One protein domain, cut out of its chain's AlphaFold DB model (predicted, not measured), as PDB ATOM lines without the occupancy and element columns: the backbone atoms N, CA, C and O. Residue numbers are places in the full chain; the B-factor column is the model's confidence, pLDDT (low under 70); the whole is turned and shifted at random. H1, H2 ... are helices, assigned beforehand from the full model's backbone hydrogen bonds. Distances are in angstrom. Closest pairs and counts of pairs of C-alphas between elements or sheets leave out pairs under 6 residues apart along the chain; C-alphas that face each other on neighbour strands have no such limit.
ATOM      1  N   ALA A  19     -51.299  -1.754 119.008       97.50
ATOM      2  CA  ALA A  19     -52.476  -1.655 119.866       97.50
ATOM      3  C   ALA A  19     -53.259  -2.974 119.859       97.50
ATOM      4  O   ALA A  19     -53.630  -3.465 120.926       97.50
ATOM      5  N   ALA A  20     -53.423  -3.586 118.683       96.31
ATOM      6  CA  ALA A  20     -54.026  -4.909 118.558       96.31
ATOM      7  C   ALA A  20     -53.224  -5.977 119.320       96.31
ATOM      8  O   ALA A  20     -53.807  -6.775 120.051       96.31
ATOM      9  N   ILE A  21     -51.888  -5.948 119.225       95.69
ATOM     10  CA  ILE A  21     -51.018  -6.855 119.989       95.69
ATOM     11  C   ILE A  21     -51.236  -6.693 121.497       95.69
ATOM     12  O   ILE A  21     -51.421  -7.682 122.201       95.69
ATOM     13  N   LEU A  22     -51.218  -5.461 122.013       96.44
ATOM     14  CA  LEU A  22     -51.374  -5.206 123.449       96.44
ATOM     15  C   LEU A  22     -52.765  -5.577 123.976       96.44
ATOM     16  O   LEU A  22     -52.889  -5.919 125.158       96.44
ATOM     17  N   ALA A  23     -53.786  -5.542 123.118       95.50
ATOM     18  CA  ALA A  23     -55.139  -5.974 123.438       95.50
ATOM     19  C   ALA A  23     -55.305  -7.507 123.478       95.50
ATOM     20  O   ALA A  23     -56.260  -7.979 124.094       95.50
ATOM     21  N   ASP A  24     -54.394  -8.288 122.880       92.50
ATOM     22  CA  ASP A  24     -54.447  -9.757 122.893       92.50
ATOM     23  C   ASP A  24     -54.205 -10.292 124.324       92.50
ATOM     24  O   ASP A  24     -53.105 -10.136 124.871       92.50
ATOM     25  N   PRO A  25     -55.194 -10.956 124.958       87.12
ATOM     26  CA  PRO A  25     -55.028 -11.517 126.299       87.12
ATOM     27  C   PRO A  25     -54.069 -12.717 126.331       87.12
ATOM     28  O   PRO A  25     -53.650 -13.139 127.405       87.12
ATOM     29  N   THR A  26     -53.717 -13.273 125.170       88.94
ATOM     30  CA  THR A  26     -52.809 -14.415 125.009       88.94
ATOM     31  C   THR A  26     -51.410 -14.011 124.540       88.94
ATOM     32  O   THR A  26     -50.618 -14.873 124.134       88.94
ATOM     33  N   ILE A  27     -51.095 -12.709 124.585       91.81
ATOM     34  CA  ILE A  27     -49.790 -12.172 124.203       91.81
ATOM     35  C   ILE A  27     -48.658 -12.858 124.975       91.81
ATOM     36  O   ILE A  27     -48.694 -13.012 126.196       91.81
ATOM     37  N   SER A  28     -47.616 -13.265 124.251       91.44
ATOM     38  CA  SER A  28     -46.463 -13.934 124.852       91.44
ATOM     39  C   SER A  28     -45.465 -12.944 125.464       91.44
ATOM     40  O   SER A  28     -45.326 -11.807 124.999       91.44
ATOM     41  N   TYR A  29     -44.681 -13.401 126.445       91.00
ATOM     42  CA  TYR A  29     -43.555 -12.628 126.989       91.00
ATOM     43  C   TYR A  29     -42.537 -12.247 125.899       91.00
ATOM     44  O   TYR A  29     -41.997 -11.142 125.922       91.00
ATOM     45  N   ARG A  30     -42.323 -13.123 124.902       92.12
ATOM     46  CA  ARG A  30     -41.451 -12.859 123.746       92.12
ATOM     47  C   ARG A  30     -41.962 -11.669 122.936       92.12
ATOM     48  O   ARG A  30     -41.182 -10.801 122.568       92.12
ATOM     49  N   THR A  31     -43.270 -11.602 122.698       94.44
ATOM     50  CA  THR A  31     -43.899 -10.489 121.976       94.44
ATOM     51  C   THR A  31     -43.823  -9.191 122.777       94.44
ATOM     52  O   THR A  31     -43.472  -8.152 122.224       94.44
ATOM     53  N   LEU A  32     -44.081  -9.242 124.089       95.69
ATOM     54  CA  LEU A  32     -43.917  -8.083 124.975       95.69
ATOM     55  C   LEU A  32     -42.477  -7.551 124.945       95.69
ATOM     56  O   LEU A  32     -42.266  -6.343 124.842       95.69
ATOM     57  N   PHE A  33     -41.485  -8.444 124.969       95.81
ATOM     58  CA  PHE A  33     -40.078  -8.074 124.839       95.81
ATOM     59  C   PHE A  33     -39.772  -7.454 123.469       95.81
ATOM     60  O   PHE A  33     -39.128  -6.409 123.408       95.81
ATOM     61  N   ALA A  34     -40.308  -8.017 122.381       96.88
ATOM     62  CA  ALA A  34     -40.144  -7.469 121.036       96.88
ATOM     63  C   ALA A  34     -40.692  -6.033 120.908       96.88
ATOM     64  O   ALA A  34     -40.045  -5.192 120.283       96.88
ATOM     65  N   ILE A  35     -41.821  -5.694 121.550       97.88
ATOM     66  CA  ILE A  35     -42.328  -4.305 121.604       97.88
ATOM     67  C   ILE A  35     -41.289  -3.375 122.249       97.88
ATOM     68  O   ILE A  35     -40.990  -2.303 121.714       97.88
ATOM     69  N   LEU A  36     -40.703  -3.785 123.379       97.88
ATOM     70  CA  LEU A  36     -39.690  -2.995 124.090       97.88
ATOM     71  C   LEU A  36     -38.408  -2.831 123.270       97.88
ATOM     72  O   LEU A  36     -37.860  -1.726 123.213       97.88
ATOM     73  N   THR A  37     -37.947  -3.898 122.618       97.19
ATOM     74  CA  THR A  37     -36.790  -3.876 121.714       97.19
ATOM     75  C   THR A  37     -37.031  -2.919 120.551       97.19
ATOM     76  O   THR A  37     -36.208  -2.038 120.302       97.19
ATOM     77  N   THR A  38     -38.206  -2.993 119.922       98.12
ATOM     78  CA  THR A  38     -38.624  -2.102 118.826       98.12
ATOM     79  C   THR A  38     -38.613  -0.634 119.253       98.12
ATOM     80  O   THR A  38     -38.037   0.222 118.573       98.12
ATOM     81  N   TYR A  39     -39.199  -0.324 120.413       98.31
ATOM     82  CA  TYR A  39     -39.208   1.036 120.948       98.31
ATOM     83  C   TYR A  39     -37.792   1.555 121.222       98.31
ATOM     84  O   TYR A  39     -37.434   2.649 120.784       98.31
ATOM     85  N   ARG A  40     -36.961   0.770 121.919       96.75
ATOM     86  CA  ARG A  40     -35.587   1.163 122.269       96.75
ATOM     87  C   ARG A  40     -34.735   1.381 121.025       96.75
ATOM     88  O   ARG A  40     -34.063   2.406 120.938       96.75
ATOM     89  N   TYR A  41     -34.793   0.454 120.075       95.81
ATOM     90  CA  TYR A  41     -34.027   0.515 118.836       95.81
ATOM     91  C   TYR A  41     -34.402   1.745 118.003       95.81
ATOM     92  O   TYR A  41     -33.546   2.563 117.668       95.81
ATOM     93  N   THR A  42     -35.698   1.950 117.744       97.50
ATOM     94  CA  THR A  42     -36.147   3.097 116.940       97.50
ATOM     95  C   THR A  42     -35.908   4.432 117.646       97.50
ATOM     96  O   THR A  42     -35.554   5.408 116.987       97.50
ATOM     97  N   ARG A  43     -36.033   4.500 118.980       97.38
ATOM     98  CA  ARG A  43     -35.676   5.696 119.760       97.38
ATOM     99  C   ARG A  43     -34.190   6.036 119.628       97.38
ATOM    100  O   ARG A  43     -33.870   7.179 119.318       97.38
ATOM    101  N   LEU A  44     -33.296   5.061 119.809       96.31
ATOM    102  CA  LEU A  44     -31.847   5.272 119.693       96.31
ATOM    103  C   LEU A  44     -31.442   5.713 118.280       96.31
ATOM    104  O   LEU A  44     -30.629   6.629 118.134       96.31
ATOM    105  N   ASN A  45     -32.042   5.124 117.243       96.62
ATOM    106  CA  ASN A  45     -31.790   5.535 115.863       96.62
ATOM    107  C   ASN A  45     -32.266   6.971 115.605       96.62
ATOM    108  O   ASN A  45     -31.528   7.746 115.003       96.62
ATOM    109  N   ARG A  46     -33.451   7.365 116.098       97.44
ATOM    110  CA  ARG A  46     -33.946   8.752 115.989       97.44
ATOM    111  C   ARG A  46     -33.030   9.743 116.709       97.44
ATOM    112  O   ARG A  46     -32.707  10.788 116.154       97.44
ATOM    113  N   GLU A  47     -32.581   9.413 117.918       97.25
ATOM    114  CA  GLU A  47     -31.646  10.248 118.685       97.25
ATOM    115  C   GLU A  47     -30.297  10.396 117.981       97.25
ATOM    116  O   GLU A  47     -29.707  11.476 117.980       97.25
ATOM    117  N   THR A  48     -29.802   9.319 117.371       96.19
ATOM    118  CA  THR A  48     -28.532   9.340 116.640       96.19
ATOM    119  C   THR A  48     -28.653  10.133 115.346       96.19
ATOM    120  O   THR A  48     -27.791  10.961 115.062       96.19
ATOM    121  N   LEU A  49     -29.758   9.965 114.618       96.81
ATOM    122  CA  LEU A  49     -30.073  10.756 113.434       96.81
ATOM    123  C   LEU A  49     -30.135  12.255 113.763       96.81
ATOM    124  O   LEU A  49     -29.495  13.053 113.089       96.81
ATOM    125  N   ALA A  50     -30.788  12.633 114.866       97.12
ATOM    126  CA  ALA A  50     -30.830  14.025 115.313       97.12
ATOM    127  C   ALA A  50     -29.437  14.593 115.659       97.12
ATOM    128  O   ALA A  50     -29.179  15.776 115.445       97.12
ATOM    129  N   LYS A  51     -28.519  13.769 116.187       95.88
ATOM    130  CA  LYS A  51     -27.125  14.180 116.437       95.88
ATOM    131  C   LYS A  51     -26.335  14.359 115.139       95.88
ATOM    132  O   LYS A  51     -25.558  15.308 115.065       95.88
ATOM    133  N   LEU A  52     -26.536  13.482 114.151       94.69
ATOM    134  CA  LEU A  52     -25.941  13.609 112.814       94.69
ATOM    135  C   LEU A  52     -26.426  14.884 112.122       94.69
ATOM    136  O   LEU A  52     -25.615  15.674 111.649       94.69
ATOM    137  N   ASP A  53     -27.736  15.130 112.133       93.12
ATOM    138  CA  ASP A  53     -28.339  16.309 111.505       93.12
ATOM    139  C   ASP A  53     -27.911  17.621 112.176       93.12
ATOM    140  O   ASP A  53     -27.806  18.651 111.518       93.12
ATOM    141  N   ALA A  54     -27.594  17.577 113.473       94.94
ATOM    142  CA  ALA A  54     -27.026  18.702 114.208       94.94
ATOM    143  C   ALA A  54     -25.494  18.839 114.068       94.94
ATOM    144  O   ALA A  54     -24.915  19.689 114.744       94.94
ATOM    145  N   GLY A  55     -24.827  17.990 113.275       92.88
ATOM    146  CA  GLY A  55     -23.370  18.011 113.096       92.88
ATOM    147  C   GLY A  55     -22.579  17.713 114.375       92.88
ATOM    148  O   GLY A  55     -21.477  18.219 114.547       92.88
ATOM    149  N   LYS A  56     -23.153  16.945 115.312       92.88
ATOM    150  CA  LYS A  56     -22.527  16.629 116.612       92.88
ATOM    151  C   LYS A  56     -21.664  15.366 116.589       92.88
ATOM    152  O   LYS A  56     -21.014  15.059 117.586       92.88
ATOM    153  N   VAL A  57     -21.747  14.581 115.518       90.38
ATOM    154  CA  VAL A  57     -21.039  13.310 115.333       90.38
ATOM    155  C   VAL A  57     -20.684  13.137 113.857       90.38
ATOM    156  O   VAL A  57     -21.427  13.596 112.996       90.38
ATOM    157  N   LEU A  58     -19.579  12.433 113.584       85.25
ATOM    158  CA  LEU A  58     -19.094  12.068 112.241       85.25
ATOM    159  C   LEU A  58     -18.824  13.241 111.272       85.25
ATOM    160  O   LEU A  58     -18.633  12.994 110.089       85.25
ATOM    161  N   GLN A  59     -18.715  14.488 111.752       83.81
ATOM    162  CA  GLN A  59     -18.593  15.666 110.877       83.81
ATOM    163  C   GLN A  59     -17.355  15.697 109.958       83.81
ATOM    164  O   GLN A  59     -17.346  16.442 108.982       83.81
ATOM    165  N   ASP A  60     -16.327  14.900 110.253       91.06
ATOM    166  CA  ASP A  60     -15.049  14.919 109.531       91.06
ATOM    167  C   ASP A  60     -15.097  14.144 108.197       91.06
ATOM    168  O   ASP A  60     -14.154  14.206 107.413       91.06
ATOM    169  N   ASP A  61     -16.187  13.412 107.937       92.50
ATOM    170  CA  ASP A  61     -16.361  12.563 106.757       92.50
ATOM    171  C   ASP A  61     -17.807  12.671 106.220       92.50
ATOM    172  O   ASP A  61     -18.729  12.030 106.750       92.50
ATOM    173  N   PRO A  62     -18.040  13.510 105.190       90.25
ATOM    174  CA  PRO A  62     -19.370  13.732 104.627       90.25
ATOM    175  C   PRO A  62     -20.002  12.479 104.013       90.25
ATOM    176  O   PRO A  62     -21.203  12.261 104.182       90.25
ATOM    177  N   GLU A  63     -19.213  11.637 103.341       93.19
ATOM    178  CA  GLU A  63     -19.712  10.413 102.703       93.19
ATOM    179  C   GLU A  63     -20.166   9.406 103.762       93.19
ATOM    180  O   GLU A  63     -21.279   8.876 103.706       93.19
ATOM    181  N   ARG A  64     -19.347   9.208 104.799       92.75
ATOM    182  CA  ARG A  64     -19.708   8.360 105.938       92.75
ATOM    183  C   ARG A  64     -20.905   8.904 106.712       92.75
ATOM    184  O   ARG A  64     -21.708   8.115 107.216       92.75
ATOM    185  N   THR A  65     -21.031  10.224 106.826       93.62
ATOM    186  CA  THR A  65     -22.176  10.866 107.483       93.62
ATOM    187  C   THR A  65     -23.475  10.575 106.741       93.62
ATOM    188  O   THR A  65     -24.461  10.201 107.383       93.62
ATOM    189  N   GLU A  66     -23.484  10.684 105.410       94.38
ATOM    190  CA  GLU A  66     -24.686  10.391 104.623       94.38
ATOM    191  C   GLU A  66     -25.038   8.900 104.665       94.38
ATOM    192  O   GLU A  66     -26.181   8.552 104.961       94.38
ATOM    193  N   LEU A  67     -24.051   8.010 104.525       94.94
ATOM    194  CA  LEU A  67     -24.276   6.567 104.658       94.94
ATOM    195  C   LEU A  67     -24.870   6.195 106.029       94.94
ATOM    196  O   LEU A  67     -25.779   5.362 106.135       94.94
ATOM    197  N   ALA A  68     -24.377   6.819 107.104       94.75
ATOM    198  CA  ALA A  68     -24.915   6.620 108.446       94.75
ATOM    199  C   ALA A  68     -26.365   7.116 108.545       94.75
ATOM    200  O   ALA A  68     -27.223   6.425 109.100       94.75
ATOM    201  N   ARG A  69     -26.659   8.289 107.978       95.88
ATOM    202  CA  ARG A  69     -27.997   8.889 107.951       95.88
ATOM    203  C   ARG A  69     -29.007   7.980 107.248       95.88
ATOM    204  O   ARG A  69     -30.077   7.717 107.806       95.88
ATOM    205  N   GLU A  70     -28.662   7.457 106.075       96.69
ATOM    206  CA  GLU A  70     -29.479   6.486 105.338       96.69
ATOM    207  C   GLU A  70     -29.708   5.209 106.150       96.69
ATOM    208  O   GLU A  70     -30.850   4.773 106.316       96.69
ATOM    209  N   SER A  71     -28.646   4.663 106.749       94.62
ATOM    210  CA  SER A  71     -28.718   3.445 107.562       94.62
ATOM    211  C   SER A  71     -29.651   3.600 108.770       94.62
ATOM    212  O   SER A  71     -30.475   2.722 109.041       94.62
ATOM    213  N   PHE A  72     -29.585   4.726 109.492       96.50
ATOM    214  CA  PHE A  72     -30.479   4.976 110.630       96.50
ATOM    215  C   PHE A  72     -31.933   5.182 110.196       96.50
ATOM    216  O   PHE A  72     -32.837   4.669 110.862       96.50
ATOM    217  N   ARG A  73     -32.172   5.877 109.075       97.38
ATOM    218  CA  ARG A  73     -33.517   6.029 108.493       97.38
ATOM    219  C   ARG A  73     -34.105   4.678 108.097       97.38
ATOM    220  O   ARG A  73     -35.233   4.384 108.489       97.38
ATOM    221  N   ALA A  74     -33.333   3.840 107.406       95.38
ATOM    222  CA  ALA A  74     -33.741   2.487 107.037       95.38
ATOM    223  C   ALA A  74     -34.058   1.639 108.278       95.38
ATOM    224  O   ALA A  74     -35.104   0.996 108.344       95.38
ATOM    225  N   GLY A  75     -33.216   1.711 109.316       93.50
ATOM    226  CA  GLY A  75     -33.456   1.018 110.580       93.50
ATOM    227  C   GLY A  75     -34.748   1.458 111.282       93.50
ATOM    228  O   GLY A  75     -35.443   0.620 111.849       93.50
ATOM    229  N   ILE A  76     -35.101   2.748 111.236       96.75
ATOM    230  CA  ILE A  76     -36.386   3.243 111.765       96.75
ATOM    231  C   ILE A  76     -37.551   2.724 110.913       96.75
ATOM    232  O   ILE A  76     -38.530   2.237 111.471       96.75
ATOM    233  N   ALA A  77     -37.437   2.814 109.587       96.31
ATOM    234  CA  ALA A  77     -38.493   2.437 108.648       96.31
ATOM    235  C   ALA A  77     -38.786   0.929 108.623       96.31
ATOM    236  O   ALA A  77     -39.906   0.539 108.320       96.31
ATOM    237  N   ALA A  78     -37.811   0.083 108.964       95.25
ATOM    238  CA  ALA A  78     -37.982  -1.370 109.009       95.25
ATOM    239  C   ALA A  78     -38.848  -1.865 110.186       95.25
ATOM    240  O   ALA A  78     -39.243  -3.030 110.209       95.25
ATOM    241  N   HIS A  79     -39.135  -1.008 111.169       97.12
ATOM    242  CA  HIS A  79     -39.736  -1.402 112.440       97.12
ATOM    243  C   HIS A  79     -41.107  -0.764 112.670       97.12
ATOM    244  O   HIS A  79     -41.414   0.322 112.178       97.12
ATOM    245  N   ALA A  80     -41.934  -1.435 113.471       97.31
ATOM    246  CA  ALA A  80     -43.223  -0.910 113.895       97.31
ATOM    247  C   ALA A  80     -43.072   0.414 114.661       97.31
ATOM    248  O   ALA A  80     -42.107   0.641 115.400       97.31
ATOM    249  N   THR A  81     -44.076   1.282 114.542       97.06
ATOM    250  CA  THR A  81     -44.134   2.494 115.362       97.06
ATOM    251  C   THR A  81     -44.688   2.143 116.736       97.06
ATOM    252  O   THR A  81     -45.877   1.882 116.886       97.06
ATOM    253  N   VAL A  82     -43.818   2.166 117.745       98.25
ATOM    254  CA  VAL A  82     -44.191   1.999 119.155       98.25
ATOM    255  C   VAL A  82     -44.130   3.356 119.848       98.25
ATOM    256  O   VAL A  82     -43.090   4.018 119.848       98.25
ATOM    257  N   THR A  83     -45.237   3.775 120.453       98.00
ATOM    258  CA  THR A  83     -45.280   4.991 121.278       98.00
ATOM    259  C   THR A  83     -44.678   4.745 122.671       98.00
ATOM    260  O   THR A  83     -44.671   3.604 123.144       98.00
ATOM    261  N   PRO A  84     -44.222   5.793 123.388       98.31
ATOM    262  CA  PRO A  84     -43.737   5.644 124.762       98.31
ATOM    263  C   PRO A  84     -44.759   4.993 125.707       98.31
ATOM    264  O   PRO A  84     -44.389   4.150 126.521       98.31
ATOM    265  N   THR A  85     -46.046   5.326 125.569       98.56
ATOM    266  CA  THR A  85     -47.117   4.749 126.397       98.56
ATOM    267  C   THR A  85     -47.333   3.265 126.104       98.56
ATOM    268  O   THR A  85     -47.463   2.481 127.038       98.56
ATOM    269  N   GLN A  86     -47.292   2.847 124.834       98.50
ATOM    270  CA  GLN A  86     -47.362   1.425 124.469       98.50
ATOM    271  C   GLN A  86     -46.148   0.643 124.983       98.50
ATOM    272  O   GLN A  86     -46.291  -0.479 125.465       98.50
ATOM    273  N   ALA A  87     -44.951   1.235 124.931       98.50
ATOM    274  CA  ALA A  87     -43.760   0.628 125.515       98.50
ATOM    275  C   ALA A  87     -43.885   0.486 127.042       98.50
ATOM    276  O   ALA A  87     -43.503  -0.542 127.597       98.50
TER     277      ALA A  87
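What this domain is: This is residues 19 to 87 of the 160 residues of an uncharacterized protein of Nocardia flavorosea (UniProt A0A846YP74). A long helical hairpin makes this rod-shaped domain: H3 folds back along residues 41 to 52 of the longest helix, H2, while two short helices, H1 and H4, sit towards the end of H2 where that helix begins. After H3, residues 78 to 83 cross past H2, and H4 packs on residues 35 to 39 of H2. At one end of the rod residues 23 to 30, which include the link from H1 to H2, stick out, and at the other end residues 59 to 64 do. The printed part has 69 residues with four named helices, in the order H1, H2, H3, H4, and no named strand; the class is all helix. The whole is loose, with a radius of gyration of the C-alphas of 15.3 A and spans of 51 by 18 by 15 A.

Where its parts are: The longest helix, H2, holds residues 29 to 53 and measures 36.2 A from first to last C-alpha, from C-alpha 29 at (-43.555, -12.628, 126.989) to C-alpha 53 at (-28.339, 16.309, 111.505). H3, residues 62 to 77, measures 22.6 A. H1 holds residues 19 to 23, 6.2 A long, and begins with C-alpha 19 at (-52.476, -1.655, 119.866). H4 holds residues 84 to 87, 5.1 A long, and ends with C-alpha 87 at (-43.760, 0.628, 125.515).

How they stand to each other: H2 and H3 form a helical hairpin: they touch, with the C-alphas of Thr 42 and Ile 76 closest at 5.2 A, and run opposite ways at a shallow tilt of 29 degrees. H2 touches H3 with residues 41 to 52 alone. H2 also touches H4, with its residues 35 to 39 alone; the closest C-alphas are those of Leu 36 and Ala 87, 5.6 A apart. H1 touches no helix, but H1 and H2 are near each other, their closest C-alphas 8.1 A apart. H1 and H4 are close but not clearly touching, with the C-alphas of Ala 19 and Gln 86 closest at 7.5 A. H1 and H3 are apart, and so are H3 and H4. In H1, H2 and H3 every O i to N i+4 pair is within hydrogen-bond range; H4, with 4 residues, is too short for such a pair, and its one O i to N i+3 pair is within range.

The domain as a whole: The two C-alphas farthest apart, those of Pro 25 and Asp 60, are 50.8 A apart, while the first and last printed C-alphas, those of Ala 19 and Ala 87, are 10.6 A apart. Without the stretches that stand free, residues 23 to 30 and residues 59 to 64, of which 62 to 64 belong to H3, the body spans 38 by 18 by 14 A. The printed part has no cut. The link from H1 to H2 is tight, with 5 residues; the links from H2 to H3 and from H3 to H4 are short, with 8 and 6 residues. The mean pLDDT of the printed part is 95.0, and no printed residue is under 70.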